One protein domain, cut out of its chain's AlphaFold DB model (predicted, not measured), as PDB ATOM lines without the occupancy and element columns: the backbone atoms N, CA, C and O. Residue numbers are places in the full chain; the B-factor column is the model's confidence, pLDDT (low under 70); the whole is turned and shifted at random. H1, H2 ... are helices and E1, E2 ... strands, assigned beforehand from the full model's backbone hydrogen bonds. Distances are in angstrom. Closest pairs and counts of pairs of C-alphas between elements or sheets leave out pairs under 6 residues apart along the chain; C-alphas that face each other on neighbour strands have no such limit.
ATOM      1  N   VAL A   3      12.878 -40.087 -18.904       95.06
ATOM      2  CA  VAL A   3      13.006 -40.956 -17.732       95.06
ATOM      3  C   VAL A   3      14.485 -41.189 -17.479       95.06
ATOM      4  O   VAL A   3      15.258 -41.323 -18.422       95.06
ATOM      5  N   CYS A   4      14.882 -41.234 -16.217       95.25
ATOM      6  CA  CYS A   4      16.224 -41.611 -15.815       95.25
ATOM      7  C   CYS A   4      16.151 -42.772 -14.828       95.25
ATOM      8  O   CYS A   4      15.304 -42.785 -13.933       95.25
ATOM      9  N   GLU A   5      17.073 -43.713 -14.990       95.25
ATOM     10  CA  GLU A   5      17.302 -44.819 -14.064       95.25
ATOM     11  C   GLU A   5      18.690 -44.673 -13.445       95.25
ATOM     12  O   GLU A   5      19.660 -44.372 -14.142       95.25
ATOM     13  N   CYS A   6      18.797 -44.845 -12.131       95.81
ATOM     14  CA  CYS A   6      20.089 -44.817 -11.460       95.81
ATOM     15  C   CYS A   6      20.915 -46.057 -11.799       95.81
ATOM     16  O   CYS A   6      20.420 -47.178 -11.752       95.81
ATOM     17  N   MET A   7      22.206 -45.863 -12.057       95.19
ATOM     18  CA  MET A   7      23.122 -46.971 -12.330       95.19
ATOM     19  C   MET A   7      23.548 -47.724 -11.063       95.19
ATOM     20  O   MET A   7      23.958 -48.876 -11.153       95.19
ATOM     21  N   ASN A   8      23.454 -47.088  -9.890       94.19
ATOM     22  CA  ASN A   8      23.810 -47.722  -8.616       94.19
ATOM     23  C   ASN A   8      22.670 -48.580  -8.050       94.19
ATOM     24  O   ASN A   8      22.932 -49.514  -7.300       94.19
ATOM     25  N   ASP A   9      21.419 -48.243  -8.375       93.06
ATOM     26  CA  ASP A   9      20.231 -48.956  -7.906       93.06
ATOM     27  C   ASP A   9      19.091 -48.806  -8.923       93.06
ATOM     28  O   ASP A   9      18.521 -47.723  -9.085       93.06
ATOM     29  N   SER A  10      18.731 -49.906  -9.583       91.25
ATOM     30  CA  SER A  10      17.667 -49.957 -10.595       91.25
ATOM     31  C   SER A  10      16.276 -49.604 -10.057       91.25
ATOM     32  O   SER A  10      15.365 -49.327 -10.833       91.25
ATOM     33  N   SER A  11      16.070 -49.602  -8.734       91.94
ATOM     34  CA  SER A  11      14.805 -49.161  -8.134       91.94
ATOM     35  C   SER A  11      14.623 -47.639  -8.180       91.94
ATOM     36  O   SER A  11      13.500 -47.137  -8.095       91.94
ATOM     37  N   HIS A  12      15.707 -46.878  -8.357       93.31
ATOM     38  CA  HIS A  12      15.662 -45.424  -8.440       93.31
ATOM     39  C   HIS A  12      15.349 -44.978  -9.871       93.31
ATOM     40  O   HIS A  12      16.245 -44.626 -10.645       93.31
ATOM     41  N   VAL A  13      14.059 -44.942 -10.197       94.88
ATOM     42  CA  VAL A  13      13.557 -44.486 -11.498       94.88
ATOM     43  C   VAL A  13      12.681 -43.250 -11.321       94.88
ATOM     44  O   VAL A  13      11.819 -43.195 -10.443       94.88
ATOM     45  N   PHE A  14      12.901 -42.232 -12.150       95.12
ATOM     46  CA  PHE A  14      12.164 -40.974 -12.065       95.12
ATOM     47  C   PHE A  14      12.067 -40.272 -13.416       95.12
ATOM     48  O   PHE A  14      12.872 -40.501 -14.318       95.12
ATOM     49  N   LYS A  15      11.087 -39.375 -13.551       95.56
ATOM     50  CA  LYS A  15      10.846 -38.615 -14.784       95.56
ATOM     51  C   LYS A  15      11.004 -37.111 -14.609       95.56
ATOM     52  O   LYS A  15      10.893 -36.571 -13.509       95.56
ATOM     53  N   GLY A  16      11.236 -36.408 -15.712       93.19
ATOM     54  CA  GLY A  16      11.369 -34.957 -15.697       93.19
ATOM     55  C   GLY A  16      11.558 -34.319 -17.069       93.19
ATOM     56  O   GLY A  16      11.467 -34.958 -18.119       93.19
ATOM     57  N   ARG A  17      11.800 -33.006 -17.047       90.75
ATOM     58  CA  ARG A  17      12.194 -32.204 -18.214       90.75
ATOM     59  C   ARG A  17      13.647 -31.783 -18.022       90.75
ATOM     60  O   ARG A  17      13.975 -31.362 -16.916       90.75
ATOM     61  N   HIS A  18      14.447 -31.856 -19.086       88.31
ATOM     62  CA  HIS A  18      15.867 -31.477 -19.093       88.31
ATOM     63  C   HIS A  18      16.670 -32.214 -18.009       88.31
ATOM     64  O   HIS A  18      17.131 -31.600 -17.050       88.31
ATOM     65  N   LEU A  19      16.774 -33.544 -18.122       87.44
ATOM     66  CA  LEU A  19      17.538 -34.369 -17.176       87.44
ATOM     67  C   LEU A  19      19.001 -34.569 -17.619       87.44
ATOM     68  O   LEU A  19      19.684 -35.456 -17.119       87.44
ATOM     69  N   ASP A  20      19.505 -33.737 -18.527       87.12
ATOM     70  CA  ASP A  20      20.898 -33.797 -18.959       87.12
ATOM     71  C   ASP A  20      21.827 -33.331 -17.828       87.12
ATOM     72  O   ASP A  20      21.651 -32.251 -17.259       87.12
ATOM     73  N   GLY A  21      22.808 -34.166 -17.472       89.56
ATOM     74  CA  GLY A  21      23.790 -33.872 -16.421       89.56
ATOM     75  C   GLY A  21      23.259 -33.940 -14.984       89.56
ATOM     76  O   GLY A  21      23.949 -33.505 -14.061       89.56
ATOM     77  N   VAL A  22      22.050 -34.466 -14.758       92.12
ATOM     78  CA  VAL A  22      21.521 -34.646 -13.396       92.12
ATOM     79  C   VAL A  22      22.017 -35.953 -12.779       92.12
ATOM     80  O   VAL A  22      22.199 -36.948 -13.470       92.12
ATOM     81  N   SER A  23      22.186 -35.974 -11.459       94.56
ATOM     82  CA  SER A  23      22.434 -37.193 -10.683       94.56
ATOM     83  C   SER A  23      21.152 -37.713 -10.030       94.56
ATOM     84  O   SER A  23      20.144 -37.000  -9.934       94.56
ATOM     85  N   CYS A  24      21.176 -38.963  -9.567       93.88
ATOM     86  CA  CYS A  24      20.060 -39.577  -8.859       93.88
ATOM     87  C   CYS A  24      19.692 -38.737  -7.619       93.88
ATOM     88  O   CYS A  24      20.547 -38.517  -6.764       93.88
ATOM     89  N   PRO A  25      18.432 -38.297  -7.445       91.56
ATOM     90  CA  PRO A  25      18.050 -37.435  -6.325       91.56
ATOM     91  C   PRO A  25      18.015 -38.160  -4.968       91.56
ATOM     92  O   PRO A  25      17.818 -37.501  -3.947       91.56
ATOM     93  N   ILE A  26      18.156 -39.492  -4.965       91.31
ATOM     94  CA  ILE A  26      18.079 -40.352  -3.777       91.31
ATOM     95  C   ILE A  26      19.482 -40.685  -3.255       91.31
ATOM     96  O   ILE A  26      19.734 -40.520  -2.067       91.31
ATOM     97  N   CYS A  27      20.385 -41.133  -4.132       92.31
ATOM     98  CA  CYS A  27      21.725 -41.601  -3.754       92.31
ATOM     99  C   CYS A  27      22.877 -40.827  -4.413       92.31
ATOM    100  O   CYS A  27      24.020 -41.251  -4.306       92.31
ATOM    101  N   GLU A  28      22.580 -39.758  -5.158       92.00
ATOM    102  CA  GLU A  28      23.556 -38.905  -5.860       92.00
ATOM    103  C   GLU A  28      24.422 -39.625  -6.915       92.00
ATOM    104  O   GLU A  28      25.373 -39.056  -7.444       92.00
ATOM    105  N   GLY A  29      24.058 -40.858  -7.285       92.88
ATOM    106  CA  GLY A  29      24.760 -41.666  -8.284       92.88
ATOM    107  C   GLY A  29      24.509 -41.237  -9.739       92.88
ATOM    108  O   GLY A  29      23.576 -40.468 -10.010       92.88
ATOM    109  N   PRO A  30      25.313 -41.752 -10.689       95.00
ATOM    110  CA  PRO A  30      25.108 -41.520 -12.114       95.00
ATOM    111  C   PRO A  30      23.797 -42.157 -12.587       95.00
ATOM    112  O   PRO A  30      23.338 -43.166 -12.044       95.00
ATOM    113  N   VAL A  31      23.181 -41.553 -13.604       96.12
ATOM    114  CA  VAL A  31      21.886 -41.988 -14.139       96.12
ATOM    115  C   VAL A  31      21.955 -42.176 -15.643       96.12
ATOM    116  O   VAL A  31      22.668 -41.456 -16.340       96.12
ATOM    117  N   LEU A  32      21.179 -43.132 -16.137       94.38
ATOM    118  CA  LEU A  32      21.045 -43.420 -17.550       94.38
ATOM    119  C   LEU A  32      19.710 -42.858 -18.066       94.38
ATOM    120  O   LEU A  32      18.650 -43.274 -17.584       94.38
ATOM    121  N   PRO A  33      19.725 -41.924 -19.030       92.88
ATOM    122  CA  PRO A  33      18.508 -41.444 -19.660       92.88
ATOM    123  C   PRO A  33      17.874 -42.516 -20.554       92.88
ATOM    124  O   PRO A  33      18.554 -43.212 -21.306       92.88
ATOM    125  N   LYS A  34      16.545 -42.596 -20.512       91.50
ATOM    126  CA  LYS A  34      15.710 -43.482 -21.325       91.50
ATOM    127  C   LYS A  34      14.591 -42.694 -22.020       91.50
ATOM    128  O   LYS A  34      14.138 -41.667 -21.493       91.50
ATOM    129  N   PRO A  35      14.147 -43.146 -23.209       89.12
ATOM    130  CA  PRO A  35      12.972 -42.579 -23.858       89.12
ATOM    131  C   PRO A  35      11.739 -42.775 -22.968       89.12
ATOM    132  O   PRO A  35      11.610 -43.794 -22.300       89.12
ATOM    133  N   TYR A  36      10.858 -41.776 -22.949       91.44
ATOM    134  CA  TYR A  36       9.630 -41.795 -22.152       91.44
ATOM    135  C   TYR A  36       8.526 -42.584 -22.870       91.44
ATOM    136  O   TYR A  36       8.180 -42.240 -24.002       91.44
ATOM    137  N   ASP A  37       7.954 -43.589 -22.203       92.56
ATOM    138  CA  ASP A  37       6.802 -44.378 -22.656       92.56
ATOM    139  C   ASP A  37       5.594 -44.078 -21.755       92.56
ATOM    140  O   ASP A  37       5.513 -44.509 -20.604       92.56
ATOM    141  N   GLU A  38       4.620 -43.332 -22.277       89.81
ATOM    142  CA  GLU A  38       3.462 -42.861 -21.508       89.81
ATOM    143  C   GLU A  38       2.633 -43.998 -20.886       89.81
ATOM    144  O   GLU A  38       2.079 -43.834 -19.794       89.81
ATOM    145  N   SER A  39       2.606 -45.170 -21.530       87.62
ATOM    146  CA  SER A  39       1.848 -46.332 -21.054       87.62
ATOM    147  C   SER A  39       2.435 -46.961 -19.786       87.62
ATOM    148  O   SER A  39       1.696 -47.548 -18.996       87.62
ATOM    149  N   LYS A  40       3.745 -46.806 -19.558       88.25
ATOM    150  CA  LYS A  40       4.480 -47.424 -18.440       88.25
ATOM    151  C   LYS A  40       4.939 -46.405 -17.401       88.25
ATOM    152  O   LYS A  40       4.929 -46.687 -16.205       88.25
ATOM    153  N   ASP A  41       5.269 -45.197 -17.849       90.19
ATOM    154  CA  ASP A  41       6.007 -44.206 -17.063       90.19
ATOM    155  C   ASP A  41       5.111 -43.099 -16.478       90.19
ATOM    156  O   ASP A  41       5.565 -42.197 -15.759       90.19
ATOM    157  N   SER A  42       3.806 -43.141 -16.761       87.81
ATOM    158  CA  SER A  42       2.822 -42.184 -16.239       87.81
ATOM    159  C   SER A  42       2.785 -42.147 -14.704       87.81
ATOM    160  O   SER A  42       2.632 -41.063 -14.136       87.81
ATOM    161  N   ASN A  43       3.073 -43.267 -14.038       91.81
ATOM    162  CA  ASN A  43       3.088 -43.375 -12.575       91.81
ATOM    163  C   ASN A  43       4.448 -43.079 -11.918       91.81
ATOM    164  O   ASN A  43       4.538 -43.071 -10.692       91.81
ATOM    165  N   LEU A  44       5.510 -42.831 -12.695       92.75
ATOM    166  CA  LEU A  44       6.829 -42.560 -12.119       92.75
ATOM    167  C   LEU A  44       6.874 -41.210 -11.382       92.75
ATOM    168  O   LEU A  44       6.282 -40.230 -11.852       92.75
ATOM    169  N   PRO A  45       7.623 -41.117 -10.270       93.75
ATOM    170  CA  PRO A  45       7.787 -39.873  -9.532       93.75
ATOM    171  C   PRO A  45       8.575 -38.835 -10.341       93.75
ATOM    172  O   PRO A  45       9.454 -39.163 -11.145       93.75
ATOM    173  N   TYR A  46       8.282 -37.554 -10.109       94.81
ATOM    174  CA  TYR A  46       8.998 -36.461 -10.758       94.81
ATOM    175  C   TYR A  46      10.323 -36.168 -10.041       94.81
ATOM    176  O   TYR A  46      10.383 -36.114  -8.812       94.81
ATOM    177  N   TYR A  47      11.385 -35.883 -10.801       93.00
ATOM    178  CA  TYR A  47      12.720 -35.576 -10.263       93.00
ATOM    179  C   TYR A  47      12.698 -34.476  -9.190       93.00
ATOM    180  O   TYR A  47      13.335 -34.588  -8.142       93.00
ATOM    181  N   ARG A  48      11.936 -33.402  -9.440       90.25
ATOM    182  CA  ARG A  48      11.828 -32.257  -8.522       90.25
ATOM    183  C   ARG A  48      11.225 -32.644  -7.172       90.25
ATOM    184  O   ARG A  48      11.654 -32.104  -6.152       90.25
ATOM    185  N   ASP A  49      10.283 -33.581  -7.161       90.56
ATOM    186  CA  ASP A  49       9.603 -34.013  -5.941       90.56
ATOM    187  C   ASP A  49      10.540 -34.855  -5.075       90.56
ATOM    188  O   ASP A  49      10.670 -34.605  -3.875       90.56
ATOM    189  N   LEU A  50      11.282 -35.773  -5.703       89.06
ATOM    190  CA  LEU A  50      12.297 -36.584  -5.027       89.06
ATOM    191  C   LEU A  50      13.422 -35.721  -4.444       89.06
ATOM    192  O   LEU A  50      13.792 -35.892  -3.284       89.06
ATOM    193  N   LYS A  51      13.913 -34.732  -5.202       86.38
ATOM    194  CA  LYS A  51      14.973 -33.817  -4.741       86.38
ATOM    195  C   LYS A  51      14.539 -32.964  -3.543       86.38
ATOM    196  O   LYS A  51      15.334 -32.683  -2.650       86.38
ATOM    197  N   LYS A  52      13.263 -32.566  -3.493       85.06
ATOM    198  CA  LYS A  52      12.692 -31.828  -2.355       85.06
ATOM    199  C   LYS A  52      12.516 -32.714  -1.117       85.06
ATOM    200  O   LYS A  52      12.579 -32.222   0.012       85.06
ATOM    201  N   GLN A  53      12.282 -34.012  -1.307       76.56
ATOM    202  CA  GLN A  53      12.215 -34.974  -0.207       76.56
ATOM    203  C   GLN A  53      13.604 -35.299   0.355       76.56
ATOM    204  O   GLN A  53      13.756 -35.325   1.577       76.56
ATOM    205  N   SER A  54      14.625 -35.473  -0.490       66.44
ATOM    206  CA  SER A  54      15.988 -35.759  -0.018       66.44
ATOM    207  C   SER A  54      16.599 -34.593   0.758       66.44
ATOM    208  O   SER A  54      17.239 -34.815   1.786       66.44
ATOM    209  N   SER A  55      16.288 -33.339   0.403       63.12
ATOM    210  CA  SER A  55      16.719 -32.180   1.200       63.12
ATOM    211  C   SER A  55      16.136 -32.145   2.620       63.12
ATOM    212  O   SER A  55      16.739 -31.539   3.499       63.12
ATOM    213  N   LYS A  56      14.990 -32.800   2.871       60.09
ATOM    214  CA  LYS A  56      14.402 -32.915   4.220       60.09
ATOM    215  C   LYS A  56      15.006 -34.049   5.052       60.09
ATOM    216  O   LYS A  56      14.880 -34.023   6.269       60.09
ATOM    217  N   ARG A  57      15.656 -35.031   4.415       56.28
ATOM    218  CA  ARG A  57      16.306 -36.172   5.084       56.28
ATOM    219  C   ARG A  57      17.796 -35.968   5.340       56.28
ATOM    220  O   ARG A  57      18.478 -36.922   5.696       56.28
ATOM    221  N   LYS A  58      18.304 -34.736   5.235       58.88
ATOM    222  CA  LYS A  58      19.592 -34.384   5.840       58.88
ATOM    223  C   LYS A  58      19.421 -34.379   7.359       58.88
ATOM    224  O   LYS A  58      19.323 -33.327   7.980       58.88
TER     225      LYS A  58
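Overview. This is residues 3 to 58 of the 174 residues of an uncharacterized protein of Lysinibacillus fusiformis (UniProt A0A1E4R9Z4). A small antiparallel sheet, ordered E2, E1, E3, has helix H2 beside its edge strand E2; residues 47 to 50 meet the sheet and the rest runs on past it. Short H1 lies at the opposite end of the long axis, and a loop, residues 17 to 30, joins the edge strands. The printed part has 56 residues with three named strands, then two named helices; it is mixed in class and compact, radius of gyration of the C-alphas 10.7 A, spanning 34 by 20 by 19 A.

Arrangement. E1, residues 3 to 6, and E2, residues 13 to 16, form an antiparallel hairpin at 142 degrees, with N 4 and O 14 within hydrogen-bond range at 2.9 A. E3, residues 31 to 35, is antiparallel to E1 at 152 degrees, with N 32 and O 5 at 2.8 A. H1, residues 38 to 41, only grazes the sheet with residue 41; it is too short for an O i to N i+4 pair, and 0 of 1 O i to N i+3 pair is within range. H2, residues 47 to 57, is on the sheet at a height of 8.8 A, over none of its strands; the closest C-alphas of E2 and H2, Gly 16 and Tyr 47, are 5.6 A apart. In H2, 6 of 7 O i to N i+4 pairs are within range.

Along the chain. E1 begins at C-alpha 3 (13.006, -40.956, -17.732). E3 is 13.2 A long, and H2, 15.8 A, ends at C-alpha 57 (16.306, -36.172, 5.084).

Size, cuts and confidence. The farthest C-alphas, Ser 39 and Lys 58, are 34.4 A apart. The printed part has no cut; E2 to E3 is a long link. Residues 54 to 58 have pLDDT under 70.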